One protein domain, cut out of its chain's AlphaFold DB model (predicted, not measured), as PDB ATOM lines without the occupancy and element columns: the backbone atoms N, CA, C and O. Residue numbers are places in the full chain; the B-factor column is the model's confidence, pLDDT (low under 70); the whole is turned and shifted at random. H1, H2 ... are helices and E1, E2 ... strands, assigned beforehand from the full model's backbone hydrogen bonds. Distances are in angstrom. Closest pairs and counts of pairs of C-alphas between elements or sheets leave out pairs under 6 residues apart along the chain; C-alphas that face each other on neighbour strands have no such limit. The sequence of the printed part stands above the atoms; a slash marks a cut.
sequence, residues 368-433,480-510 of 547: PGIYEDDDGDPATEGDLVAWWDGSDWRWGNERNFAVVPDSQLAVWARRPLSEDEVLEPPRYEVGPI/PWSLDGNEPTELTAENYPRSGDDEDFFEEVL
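Overview. This is residues 368 to 433 and 480 to 510 of the 547 residues of the protein "Choice-of-anchor F family protein" of Ectothiorhodospiraceae bacterium WFHF3C12 (UniProt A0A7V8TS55). With little regular structure, short helix H1 grazes a small antiparallel sheet, E2 E1 E3, amid long loops. The printed part has 97 residues, 25 in named elements: E1 E2 H1 E3, mixed class. It is compact, radius of gyration of the C-alphas 13.9 A, spanning 40 by 36 by 28 A.

Along the chain. Find E1, residues 368 to 373, 15.9 A, from C-alpha 368 at (-40.942, -22.410, 32.289); then E2, residues 383 to 388, 14.9 A; H1, residues 406 to 412; and E3, residues 427 to 432, 16.5 A, ending with C-alpha 432 at (-44.855, -24.624, 31.841).

Arrangement. In hairpin E1 and E2, N 370 and O 386 are within hydrogen-bond range, 2.8 A; in E1 and E3, N 371 and O 429, 2.9 A. E2, H1, E3 form a split strand-helix-strand unit, E1 between its strands, its crossover right-handed. H1, each O i to N i+4 pair within range, only grazes the sheet; the closest C-alphas to E3, 412 and 428, are 5.9 A apart.

Size, cuts and confidence. Across the cut, C-alphas 433 and 480 are 14.4 A apart. Both links of H1 are long. Residues 500 to 510 have pLDDT under 70.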
ATOM      1  N   PRO A 368     -40.565 -22.479  30.884       97.56
ATOM      2  CA  PRO A 368     -40.942 -22.410  32.289       97.56
ATOM      3  C   PRO A 368     -41.352 -20.982  32.679       97.56
ATOM      4  O   PRO A 368     -40.686 -20.014  32.303       97.56
ATOM      5  N   GLY A 369     -42.420 -20.858  33.455       97.94
ATOM      6  CA  GLY A 369     -42.946 -19.629  34.035       97.94
ATOM      7  C   GLY A 369     -42.961 -19.699  35.559       97.94
ATOM      8  O   GLY A 369     -43.058 -20.783  36.128       97.94
ATOM      9  N   ILE A 370     -42.846 -18.545  36.213       98.44
ATOM     10  CA  ILE A 370     -43.172 -18.367  37.631       98.44
ATOM     11  C   ILE A 370     -44.541 -17.709  37.683       98.44
ATOM     12  O   ILE A 370     -44.704 -16.613  37.139       98.44
ATOM     13  N   TYR A 371     -45.480 -18.361  38.351       97.50
ATOM     14  CA  TYR A 371     -46.847 -17.886  38.521       97.50
ATOM     15  C   TYR A 371     -47.035 -17.381  39.947       97.50
ATOM     16  O   TYR A 371     -46.536 -17.999  40.885       97.50
ATOM     17  N   GLU A 372     -47.689 -16.234  40.099       97.06
ATOM     18  CA  GLU A 372     -48.121 -15.658  41.370       97.06
ATOM     19  C   GLU A 372     -49.589 -16.005  41.595       97.06
ATOM     20  O   GLU A 372     -50.457 -15.614  40.822       97.06
ATOM     21  N   ASP A 373     -49.855 -16.738  42.662       95.44
ATOM     22  CA  ASP A 373     -51.194 -16.986  43.162       95.44
ATOM     23  C   ASP A 373     -51.509 -15.953  44.256       95.44
ATOM     24  O   ASP A 373     -50.881 -15.922  45.327       95.44
ATOM     25  N   ASP A 374     -52.461 -15.076  43.945       95.38
ATOM     26  CA  ASP A 374     -52.833 -13.903  44.733       95.38
ATOM     27  C   ASP A 374     -53.746 -14.205  45.928       95.38
ATOM     28  O   ASP A 374     -53.867 -13.368  46.833       95.38
ATOM     29  N   ASP A 375     -54.381 -15.376  45.971       93.12
ATOM     30  CA  ASP A 375     -55.193 -15.813  47.112       93.12
ATOM     31  C   ASP A 375     -54.590 -17.013  47.862       93.12
ATOM     32  O   ASP A 375     -54.956 -17.271  49.015       93.12
ATOM     33  N   GLY A 376     -53.558 -17.618  47.272       92.69
ATOM     34  CA  GLY A 376     -52.784 -18.724  47.801       92.69
ATOM     35  C   GLY A 376     -53.551 -20.040  47.800       92.69
ATOM     36  O   GLY A 376     -53.153 -20.934  48.556       92.69
ATOM     37  N   ASP A 377     -54.651 -20.126  47.046       89.62
ATOM     38  CA  ASP A 377     -55.454 -21.323  46.839       89.62
ATOM     39  C   ASP A 377     -55.015 -22.042  45.552       89.62
ATOM     40  O   ASP A 377     -55.328 -21.567  44.460       89.62
ATOM     41  N   PRO A 378     -54.394 -23.238  45.650       86.69
ATOM     42  CA  PRO A 378     -53.943 -23.996  44.478       86.69
ATOM     43  C   PRO A 378     -55.065 -24.424  43.526       86.69
ATOM     44  O   PRO A 378     -54.790 -24.935  42.445       86.69
ATOM     45  N   ALA A 379     -56.333 -24.270  43.922       82.31
ATOM     46  CA  ALA A 379     -57.467 -24.463  43.026       82.31
ATOM     47  C   ALA A 379     -57.697 -23.277  42.072       82.31
ATOM     48  O   ALA A 379     -58.593 -23.344  41.225       82.31
ATOM     49  N   THR A 380     -56.949 -22.181  42.220       84.62
ATOM     50  CA  THR A 380     -57.017 -21.008  41.351       84.62
ATOM     51  C   THR A 380     -55.793 -20.913  40.444       84.62
ATOM     52  O   THR A 380     -54.719 -21.425  40.739       84.62
ATOM     53  N   GLU A 381     -55.981 -20.297  39.277       84.44
ATOM     54  CA  GLU A 381     -54.909 -20.109  38.302       84.44
ATOM     55  C   GLU A 381     -54.071 -18.882  38.686       84.44
ATOM     56  O   GLU A 381     -54.600 -17.768  38.742       84.44
ATOM     57  N   GLY A 382     -52.768 -19.082  38.895       90.69
ATOM     58  CA  GLY A 382     -51.830 -17.989  39.132       90.69
ATOM     59  C   GLY A 382     -51.569 -17.132  37.888       90.69
ATOM     60  O   GLY A 382     -51.750 -17.555  36.745       90.69
ATOM     61  N   ASP A 383     -51.089 -15.910  38.100       93.31
ATOM     62  CA  ASP A 383     -50.704 -14.993  37.030       93.31
ATOM     63  C   ASP A 383     -49.194 -15.056  36.764       93.31
ATOM     64  O   ASP A 383     -48.367 -15.058  37.674       93.31
ATOM     65  N   LEU A 384     -48.805 -15.104  35.489       96.69
ATOM     66  CA  LEU A 384     -47.400 -15.183  35.091       96.69
ATOM     67  C   LEU A 384     -46.648 -13.904  35.501       96.69
ATOM     68  O   LEU A 384     -46.947 -12.816  35.014       96.69
ATOM     69  N   VAL A 385     -45.622 -14.033  36.347       97.44
ATOM     70  CA  VAL A 385     -44.794 -12.900  36.811       97.44
ATOM     71  C   VAL A 385     -43.364 -12.934  36.286       97.44
ATOM     72  O   VAL A 385     -42.709 -11.889  36.198       97.44
ATOM     73  N   ALA A 386     -42.867 -14.107  35.901       98.38
ATOM     74  CA  ALA A 386     -41.580 -14.251  35.237       98.38
ATOM     75  C   ALA A 386     -41.553 -15.475  34.325       98.38
ATOM     76  O   ALA A 386     -42.320 -16.409  34.511       98.38
ATOM     77  N   TRP A 387     -40.629 -15.502  33.373       98.06
ATOM     78  CA  TRP A 387     -40.419 -16.643  32.486       98.06
ATOM     79  C   TRP A 387     -38.929 -16.920  32.291       98.06
ATOM     80  O   TRP A 387     -38.096 -16.034  32.485       98.06
ATOM     81  N   TRP A 388     -38.581 -18.155  31.949       97.94
ATOM     82  CA  TRP A 388     -37.203 -18.580  31.741       97.94
ATOM     83  C   TRP A 388     -36.831 -18.519  30.257       97.94
ATOM     84  O   TRP A 388     -37.400 -19.241  29.439       97.94
ATOM     85  N   ASP A 389     -35.846 -17.692  29.902       96.69
ATOM     86  CA  ASP A 389     -35.424 -17.516  28.502       96.69
ATOM     87  C   ASP A 389     -34.364 -18.522  28.025       96.69
ATOM     88  O   ASP A 389     -33.954 -18.479  26.866       96.69
ATOM     89  N   GLY A 390     -33.930 -19.430  28.902       96.25
ATOM     90  CA  GLY A 390     -32.827 -20.364  28.674       96.25
ATOM     91  C   GLY A 390     -31.523 -19.991  29.385       96.25
ATOM     92  O   GLY A 390     -30.631 -20.833  29.458       96.25
ATOM     93  N   SER A 391     -31.397 -18.775  29.920       96.62
ATOM     94  CA  SER A 391     -30.255 -18.370  30.750       96.62
ATOM     95  C   SER A 391     -30.641 -17.656  32.036       96.62
ATOM     96  O   SER A 391     -29.936 -17.795  33.034       96.62
ATOM     97  N   ASP A 392     -31.733 -16.896  32.020       97.56
ATOM     98  CA  ASP A 392     -32.157 -16.038  33.112       97.56
ATOM     99  C   ASP A 392     -33.680 -16.078  33.290       97.56
ATOM    100  O   ASP A 392     -34.454 -16.213  32.338       97.56
ATOM    101  N   TRP A 393     -34.127 -15.877  34.532       98.31
ATOM    102  CA  TRP A 393     -35.517 -15.519  34.795       98.31
ATOM    103  C   TRP A 393     -35.748 -14.074  34.355       98.31
ATOM    104  O   TRP A 393     -34.980 -13.174  34.702       98.31
ATOM    105  N   ARG A 394     -36.811 -13.840  33.594       97.94
ATOM    106  CA  ARG A 394     -37.126 -12.569  32.942       97.94
ATOM    107  C   ARG A 394     -38.493 -12.073  33.378       97.94
ATOM    108  O   ARG A 394     -39.448 -12.841  33.426       97.94
ATOM    109  N   TRP A 395     -38.593 -10.775  33.631       98.06
ATOM    110  CA  TRP A 395     -39.889 -10.101  33.722       98.06
ATOM    111  C   TRP A 395     -40.603 -10.071  32.358       98.06
ATOM    112  O   TRP A 395     -40.002 -10.376  31.326       98.06
ATOM    113  N   GLY A 396     -41.869  -9.654  32.348       96.06
ATOM    114  CA  GLY A 396     -42.630  -9.384  31.126       96.06
ATOM    115  C   GLY A 396     -42.309  -8.036  30.464       96.06
ATOM    116  O   GLY A 396     -41.335  -7.345  30.803       96.06
ATOM    117  N   ASN A 397     -43.173  -7.649  29.526       95.12
ATOM    118  CA  ASN A 397     -43.058  -6.453  28.687       95.12
ATOM    119  C   ASN A 397     -42.947  -5.150  29.497       95.12
ATOM    120  O   ASN A 397     -42.104  -4.305  29.198       95.12
ATOM    121  N   GLU A 398     -43.703  -5.013  30.591       94.00
ATOM    122  CA  GLU A 398     -43.710  -3.802  31.434       94.00
ATOM    123  C   GLU A 398     -42.328  -3.420  31.989       94.00
ATOM    124  O   GLU A 398     -42.046  -2.256  32.287       94.00
ATOM    125  N   ARG A 399     -41.439  -4.409  32.138       95.56
ATOM    126  CA  ARG A 399     -40.060  -4.220  32.611       95.56
ATOM    127  C   ARG A 399     -39.036  -4.476  31.508       95.56
ATOM    128  O   ARG A 399     -37.871  -4.736  31.814       95.56
ATOM    129  N   ASN A 400     -39.460  -4.395  30.245       95.56
ATOM    130  CA  ASN A 400     -38.658  -4.638  29.045       95.56
ATOM    131  C   ASN A 400     -37.845  -5.939  29.140       95.56
ATOM    132  O   ASN A 400     -36.650  -5.956  28.835       95.56
ATOM    133  N   PHE A 401     -38.467  -7.001  29.661       97.06
ATOM    134  CA  PHE A 401     -37.837  -8.311  29.836       97.06
ATOM    135  C   PHE A 401     -36.483  -8.254  30.561       97.06
ATOM    136  O   PHE A 401     -35.528  -8.966  30.229       97.06
ATOM    137  N   ALA A 402     -36.363  -7.360  31.545       97.44
ATOM    138  CA  ALA A 402     -35.191  -7.307  32.402       97.44
ATOM    139  C   ALA A 402     -35.025  -8.626  33.174       97.44
ATOM    140  O   ALA A 402     -36.006  -9.290  33.515       97.44
ATOM    141  N   VAL A 403     -33.776  -8.975  33.486       98.00
ATOM    142  CA  VAL A 403     -33.461 -10.117  34.352       98.00
ATOM    143  C   VAL A 403     -34.042  -9.880  35.749       98.00
ATOM    144  O   VAL A 403     -33.909  -8.787  36.313       98.00
ATOM    145  N   VAL A 404     -34.693 -10.899  36.302       98.25
ATOM    146  CA  VAL A 404     -35.202 -10.903  37.672       98.25
ATOM    147  C   VAL A 404     -34.012 -10.979  38.633       98.25
ATOM    148  O   VAL A 404     -33.234 -11.925  38.557       98.25
ATOM    149  N   PRO A 405     -33.839 -10.013  39.554       97.44
ATOM    150  CA  PRO A 405     -32.747 -10.076  40.520       97.44
ATOM    151  C   PRO A 405     -32.881 -11.280  41.461       97.44
ATOM    152  O   PRO A 405     -33.979 -11.552  41.949       97.44
ATOM    153  N   ASP A 406     -31.761 -11.903  41.839       96.50
ATOM    154  CA  ASP A 406     -31.724 -13.007  42.817       96.50
ATOM    155  C   ASP A 406     -32.448 -12.671  44.127       96.50
ATOM    156  O   ASP A 406     -33.076 -13.533  44.738       96.50
ATOM    157  N   SER A 407     -32.412 -11.405  44.556       95.75
ATOM    158  CA  SER A 407     -33.130 -10.948  45.750       95.75
ATOM    159  C   SER A 407     -34.644 -11.131  45.633       95.75
ATOM    160  O   SER A 407     -35.296 -11.422  46.633       95.75
ATOM    161  N   GLN A 408     -35.203 -10.974  44.429       97.50
ATOM    162  CA  GLN A 408     -36.617 -11.213  44.158       97.50
ATOM    163  C   GLN A 408     -36.912 -12.710  44.042       97.50
ATOM    164  O   GLN A 408     -37.867 -13.180  44.658       97.50
ATOM    165  N   LEU A 409     -36.068 -13.471  43.336       97.88
ATOM    166  CA  LEU A 409     -36.198 -14.932  43.258       97.88
ATOM    167  C   LEU A 409     -36.177 -15.559  44.660       97.88
ATOM    168  O   LEU A 409     -36.991 -16.422  44.969       97.88
ATOM    169  N   ALA A 410     -35.338 -15.040  45.562       96.50
ATOM    170  CA  ALA A 410     -35.295 -15.447  46.963       96.50
ATOM    171  C   ALA A 410     -36.599 -15.153  47.728       96.50
ATOM    172  O   ALA A 410     -36.918 -15.861  48.683       96.50
ATOM    173  N   VAL A 411     -37.341 -14.095  47.370       95.88
ATOM    174  CA  VAL A 411     -38.660 -13.803  47.962       95.88
ATOM    175  C   VAL A 411     -39.676 -14.845  47.516       95.88
ATOM    176  O   VAL A 411     -40.337 -15.433  48.373       95.88
ATOM    177  N   TRP A 412     -39.753 -15.111  46.212       97.94
ATOM    178  CA  TRP A 412     -40.678 -16.088  45.637       97.94
ATOM    179  C   TRP A 412     -40.399 -17.508  46.134       97.94
ATOM    180  O   TRP A 412     -41.292 -18.177  46.646       97.94
ATOM    181  N   ALA A 413     -39.129 -17.910  46.150       97.69
ATOM    182  CA  ALA A 413     -38.684 -19.227  46.596       97.69
ATOM    183  C   ALA A 413     -38.970 -19.546  48.079       97.69
ATOM    184  O   ALA A 413     -38.875 -20.697  48.506       97.69
ATOM    185  N   ARG A 414     -39.297 -18.538  48.901       96.56
ATOM    186  CA  ARG A 414     -39.717 -18.720  50.304       96.56
ATOM    187  C   ARG A 414     -41.228 -18.845  50.472       96.56
ATOM    188  O   ARG A 414     -41.694 -19.057  51.593       96.56
ATOM    189  N   ARG A 415     -41.993 -18.669  49.400       97.31
ATOM    190  CA  ARG A 415     -43.454 -18.703  49.412       97.31
ATOM    191  C   ARG A 415     -43.981 -19.649  48.326       97.31
ATOM    192  O   ARG A 415     -44.817 -19.206  47.546       97.31
ATOM    193  N   PRO A 416     -43.523 -20.913  48.279       97.31
ATOM    194  CA  PRO A 416     -44.050 -21.859  47.308       97.31
ATOM    195  C   PRO A 416     -45.562 -22.017  47.494       97.31
ATOM    196  O   PRO A 416     -46.046 -21.980  48.632       97.31
ATOM    197  N   LEU A 417     -46.284 -22.170  46.390       96.00
ATOM    198  CA  LEU A 417     -47.658 -22.642  46.397       96.00
ATOM    199  C   LEU A 417     -47.678 -24.083  46.912       96.00
ATOM    200  O   LEU A 417     -46.762 -24.865  46.654       96.00
ATOM    201  N   SER A 418     -48.677 -24.396  47.728       93.81
ATOM    202  CA  SER A 418     -48.905 -25.756  48.199       93.81
ATOM    203  C   SER A 418     -49.986 -26.370  47.336       93.81
ATOM    204  O   SER A 418     -51.013 -25.735  47.170       93.81
ATOM    205  N   GLU A 419     -49.799 -27.598  46.861       89.69
ATOM    206  CA  GLU A 419     -50.820 -28.321  46.085       89.69
ATOM    207  C   GLU A 419     -52.028 -28.745  46.949       89.69
ATOM    208  O   GLU A 419     -53.108 -29.015  46.431       89.69
ATOM    209  N   ASP A 420     -51.863 -28.795  48.278       92.12
ATOM    210  CA  ASP A 420     -52.828 -29.421  49.195       92.12
ATOM    211  C   ASP A 420     -53.575 -28.435  50.110       92.12
ATOM    212  O   ASP A 420     -54.561 -28.805  50.758       92.12
ATOM    213  N   GLU A 421     -53.081 -27.205  50.264       92.94
ATOM    214  CA  GLU A 421     -53.635 -26.262  51.238       92.94
ATOM    215  C   GLU A 421     -53.570 -24.811  50.779       92.94
ATOM    216  O   GLU A 421     -52.581 -24.363  50.205       92.94
ATOM    217  N   VAL A 422     -54.607 -24.058  51.147       94.94
ATOM    218  CA  VAL A 422     -54.632 -22.606  50.991       94.94
ATOM    219  C   VAL A 422     -53.666 -21.974  51.992       94.94
ATOM    220  O   VAL A 422     -53.808 -22.146  53.210       94.94
ATOM    221  N   LEU A 423     -52.692 -21.217  51.495       95.19
ATOM    222  CA  LEU A 423     -51.658 -20.573  52.304       95.19
ATOM    223  C   LEU A 423     -51.728 -19.047  52.210       95.19
ATOM    224  O   LEU A 423     -52.191 -18.498  51.231       95.19
ATOM    225  N   GLU A 424     -51.160 -18.335  53.193       96.56
ATOM    226  CA  GLU A 424     -51.185 -16.856  53.189       96.56
ATOM    227  C   GLU A 424     -50.583 -16.250  51.895       96.56
ATOM    228  O   GLU A 424     -49.380 -16.439  51.670       96.56
ATOM    229  N   PRO A 425     -51.343 -15.489  51.091       95.88
ATOM    230  CA  PRO A 425     -50.900 -15.005  49.783       95.88
ATOM    231  C   PRO A 425     -49.925 -13.811  49.824       95.88
ATOM    232  O   PRO A 425     -49.798 -13.126  50.852       95.88
ATOM    233  N   PRO A 426     -49.205 -13.523  48.723       97.31
ATOM    234  CA  PRO A 426     -49.118 -14.343  47.511       97.31
ATOM    235  C   PRO A 426     -48.289 -15.624  47.688       97.31
ATOM    236  O   PRO A 426     -47.445 -15.722  48.597       97.31
ATOM    237  N   ARG A 427     -48.519 -16.592  46.801       97.25
ATOM    238  CA  ARG A 427     -47.755 -17.837  46.649       97.25
ATOM    239  C   ARG A 427     -47.228 -17.984  45.231       97.25
ATOM    240  O   ARG A 427     -47.685 -17.291  44.338       97.25
ATOM    241  N   TYR A 428     -46.213 -18.828  45.056       97.81
ATOM    242  CA  TYR A 428     -45.526 -18.958  43.777       97.81
ATOM    243  C   TYR A 428     -45.296 -20.404  43.387       97.81
ATOM    244  O   TYR A 428     -44.825 -21.202  44.198       97.81
ATOM    245  N   GLU A 429     -45.525 -20.705  42.123       96.94
ATOM    246  CA  GLU A 429     -45.181 -21.988  41.526       96.94
ATOM    247  C   GLU A 429     -44.357 -21.805  40.256       96.94
ATOM    248  O   GLU A 429     -44.309 -20.721  39.670       96.94
ATOM    249  N   VAL A 430     -43.675 -22.876  39.856       97.25
ATOM    250  CA  VAL A 430     -42.987 -22.954  38.569       97.25
ATOM    251  C   VAL A 430     -43.731 -23.961  37.708       97.25
ATOM    252  O   VAL A 430     -43.756 -25.142  38.045       97.25
ATOM    253  N   GLY A 431     -44.286 -23.505  36.590       95.69
ATOM    254  CA  GLY A 431     -45.055 -24.328  35.657       95.69
ATOM    255  C   GLY A 431     -44.658 -24.062  34.206       95.69
ATOM    256  O   GLY A 431     -43.982 -23.069  33.926       95.69
ATOM    257  N   PRO A 432     -45.006 -24.939  33.255       95.25
ATOM    258  CA  PRO A 432     -44.855 -24.624  31.841       95.25
ATOM    259  C   PRO A 432     -45.834 -23.517  31.436       95.25
ATOM    260  O   PRO A 432     -46.993 -23.531  31.825       95.25
ATOM    261  N   ILE A 433     -45.380 -22.604  30.580       95.56
ATOM    262  CA  ILE A 433     -46.235 -21.637  29.886       95.56
ATOM    263  C   ILE A 433     -46.901 -22.360  28.714       95.56
ATOM    264  O   ILE A 433     -46.522 -22.186  27.561       95.56
ATOM    265  N   PRO A 480     -34.203 -21.730  23.346       94.44
ATOM    266  CA  PRO A 480     -33.012 -21.869  24.179       94.44
ATOM    267  C   PRO A 480     -33.250 -22.631  25.490       94.44
ATOM    268  O   PRO A 480     -32.392 -23.418  25.876       94.44
ATOM    269  N   TRP A 481     -34.413 -22.474  26.132       95.25
ATOM    270  CA  TRP A 481     -34.784 -23.195  27.363       95.25
ATOM    271  C   TRP A 481     -35.012 -24.699  27.177       95.25
ATOM    272  O   TRP A 481     -35.068 -25.436  28.153       95.25
ATOM    273  N   SER A 482     -35.167 -25.161  25.935       93.56
ATOM    274  CA  SER A 482     -35.377 -26.580  25.619       93.56
ATOM    275  C   SER A 482     -34.078 -27.334  25.318       93.56
ATOM    276  O   SER A 482     -34.113 -28.515  24.979       93.56
ATOM    277  N   LEU A 483     -32.930 -26.650  25.380       94.31
ATOM    278  CA  LEU A 483     -31.619 -27.246  25.147       94.31
ATOM    279  C   LEU A 483     -31.070 -27.851  26.444       94.31
ATOM    280  O   LEU A 483     -31.145 -27.225  27.498       94.31
ATOM    281  N   ASP A 484     -30.446 -29.025  26.344       95.94
ATOM    282  CA  ASP A 484     -29.777 -29.675  27.477       95.94
ATOM    283  C   ASP A 484     -28.787 -28.722  28.172       95.94
ATOM    284  O   ASP A 484     -27.891 -28.158  27.528       95.94
ATOM    285  N   GLY A 485     -28.897 -28.594  29.496       96.31
ATOM    286  CA  GLY A 485     -28.044 -27.720  30.307       96.31
ATOM    287  C   GLY A 485     -28.541 -26.279  30.439       96.31
ATOM    288  O   GLY A 485     -27.892 -25.491  31.132       96.31
ATOM    289  N   ASN A 486     -29.661 -25.940  29.796       96.50
ATOM    290  CA  ASN A 486     -30.348 -24.657  29.934       96.50
ATOM    291  C   ASN A 486     -31.619 -24.784  30.787       96.50
ATOM    292  O   ASN A 486     -32.547 -23.991  30.637       96.50
ATOM    293  N   GLU A 487     -31.702 -25.785  31.661       96.44
ATOM    294  CA  GLU A 487     -32.809 -25.916  32.601       96.44
ATOM    295  C   GLU A 487     -32.767 -24.773  33.634       96.44
ATOM    296  O   GLU A 487     -31.681 -24.364  34.064       96.44
ATOM    297  N   PRO A 488     -33.926 -24.241  34.065       96.88
ATOM    298  CA  PRO A 488     -33.950 -23.216  35.097       96.88
ATOM    299  C   PRO A 488     -33.368 -23.754  36.405       96.88
ATOM    300  O   PRO A 488     -33.606 -24.896  36.803       96.88
ATOM    301  N   THR A 489     -32.653 -22.895  37.130       96.00
ATOM    302  CA  THR A 489     -32.293 -23.206  38.517       96.00
ATOM    303  C   THR A 489     -33.567 -23.247  39.359       96.00
ATOM    304  O   THR A 489     -34.286 -22.247  39.429       96.00
ATOM    305  N   GLU A 490     -33.818 -24.394  40.000       96.12
ATOM    306  CA  GLU A 490     -35.016 -24.669  40.803       96.12
ATOM    307  C   GLU A 490     -35.276 -23.550  41.823       96.12
ATOM    308  O   GLU A 490     -34.364 -23.140  42.552       96.12
ATOM    309  N   LEU A 491     -36.519 -23.061  41.877       96.50
ATOM    310  CA  LEU A 491     -36.936 -21.924  42.699       96.50
ATOM    311  C   LEU A 491     -37.083 -22.319  44.179       96.50
ATOM    312  O   LEU A 491     -38.180 -22.386  44.724       96.50
ATOM    313  N   THR A 492     -35.956 -22.573  44.844       96.50
ATOM    314  CA  THR A 492     -35.907 -22.960  46.263       96.50
ATOM    315  C   THR A 492     -35.109 -21.965  47.097       96.50
ATOM    316  O   THR A 492     -34.189 -21.297  46.618       96.50
ATOM    317  N   ALA A 493     -35.445 -21.867  48.385       93.88
ATOM    318  CA  ALA A 493     -34.728 -21.000  49.318       93.88
ATOM    319  C   ALA A 493     -33.239 -21.379  49.483       93.88
ATOM    320  O   ALA A 493     -32.452 -20.554  49.945       93.88
ATOM    321  N   GLU A 494     -32.853 -22.612  49.130       95.06
ATOM    322  CA  GLU A 494     -31.456 -23.063  49.118       95.06
ATOM    323  C   GLU A 494     -30.686 -22.489  47.925       95.06
ATOM    324  O   GLU A 494     -29.578 -21.981  48.105       95.06
ATOM    325  N   ASN A 495     -31.285 -22.520  46.732       94.69
ATOM    326  CA  ASN A 495     -30.666 -22.002  45.513       94.69
ATOM    327  C   ASN A 495     -30.643 -20.467  45.476       94.69
ATOM    328  O   ASN A 495     -29.716 -19.883  44.917       94.69
ATOM    329  N   TYR A 496     -31.615 -19.821  46.127       93.94
ATOM    330  CA  TYR A 496     -31.722 -18.364  46.231       93.94
ATOM    331  C   TYR A 496     -31.714 -17.916  47.703       93.94
ATOM    332  O   TYR A 496     -32.748 -17.507  48.250       93.94
ATOM    333  N   PRO A 497     -30.558 -18.001  48.393       89.44
ATOM    334  CA  PRO A 497     -30.466 -17.620  49.794       89.44
ATOM    335  C   PRO A 497     -30.645 -16.109  49.956       89.44
ATOM    336  O   PRO A 497     -30.193 -15.306  49.140       89.44
ATOM    337  N   ARG A 498     -31.264 -15.699  51.067       83.06
ATOM    338  CA  ARG A 498     -31.319 -14.282  51.447       83.06
ATOM    339  C   ARG A 498     -29.890 -13.755  51.608       83.06
ATOM    340  O   ARG A 498     -29.082 -14.372  52.305       83.06
ATOM    341  N   SER A 499     -29.590 -12.595  51.030       77.06
ATOM    342  CA  SER A 499     -28.419 -11.813  51.425       77.06
ATOM    343  C   SER A 499     -28.505 -11.563  52.931       77.06
ATOM    344  O   SER A 499     -29.470 -10.975  53.413       77.06
ATOM    345  N   GLY A 500     -27.518 -12.045  53.691       66.38
ATOM    346  CA  GLY A 500     -27.512 -12.026  55.163       66.38
ATOM    347  C   GLY A 500     -27.550 -10.638  55.820       66.38
ATOM    348  O   GLY A 500     -27.485 -10.559  57.042       66.38
ATOM    349  N   ASP A 501     -27.672  -9.571  55.030       62.84
ATOM    350  CA  ASP A 501     -27.748  -8.184  55.480       62.84
ATOM    351  C   ASP A 501     -29.189  -7.627  55.486       62.84
ATOM    352  O   ASP A 501     -29.409  -6.534  56.001       62.84
ATOM    353  N   ASP A 502     -30.185  -8.368  54.979       56.56
ATOM    354  CA  ASP A 502     -31.567  -7.876  54.839       56.56
ATOM    355  C   ASP A 502     -32.520  -8.325  55.954       56.56
ATOM    356  O   ASP A 502     -33.731  -8.170  55.794       56.56
ATOM    357  N   GLU A 503     -32.034  -8.890  57.067       54.72
ATOM    358  CA  GLU A 503     -32.870  -9.351  58.199       54.72
ATOM    359  C   GLU A 503     -33.827  -8.263  58.735       54.72
ATOM    360  O   GLU A 503     -34.891  -8.605  59.245       54.72
ATOM    361  N   ASP A 504     -33.535  -6.980  58.497       55.91
ATOM    362  CA  ASP A 504     -34.358  -5.850  58.946       55.91
ATOM    363  C   ASP A 504     -35.421  -5.376  57.921       55.91
ATOM    364  O   ASP A 504     -36.273  -4.559  58.258       55.91
ATOM    365  N   PHE A 505     -35.433  -5.873  56.672       54.75
ATOM    366  CA  PHE A 505     -36.271  -5.279  55.608       54.75
ATOM    367  C   PHE A 505     -37.729  -5.784  55.561       54.75
ATOM    368  O   PHE A 505     -38.604  -5.120  55.008       54.75
ATOM    369  N   PHE A 506     -38.032  -6.945  56.152       51.53
ATOM    370  CA  PHE A 506     -39.382  -7.536  56.067       51.53
ATOM    371  C   PHE A 506     -40.380  -7.010  57.114       51.53
ATOM    372  O   PHE A 506     -41.557  -7.352  57.041       51.53
ATOM    373  N   GLU A 507     -39.955  -6.145  58.042       46.56
ATOM    374  CA  GLU A 507     -40.855  -5.517  59.025       46.56
ATOM    375  C   GLU A 507     -41.254  -4.066  58.663       46.56
ATOM    376  O   GLU A 507     -42.129  -3.495  59.313       46.56
ATOM    377  N   GLU A 508     -40.686  -3.465  57.603       46.88
ATOM    378  CA  GLU A 508     -40.930  -2.048  57.253       46.88
ATOM    379  C   GLU A 508     -41.910  -1.802  56.090       46.88
ATOM    380  O   GLU A 508     -42.410  -0.686  55.952       46.88
ATOM    381  N   VAL A 509     -42.256  -2.801  55.268       50.31
ATOM    382  CA  VAL A 509     -43.053  -2.538  54.045       50.31
ATOM    383  C   VAL A 509     -44.578  -2.535  54.280       50.31
ATOM    384  O   VAL A 509     -45.310  -1.995  53.454       50.31
ATOM    385  N   LEU A 510     -45.093  -3.019  55.423       45.34
ATOM    386  CA  LEU A 510     -46.552  -3.077  55.673       45.34
ATOM    387  C   LEU A 510     -47.055  -2.495  57.009       45.34
ATOM    388  O   LEU A 510     -48.230  -2.651  57.342       45.34
TER     389      LEU A 510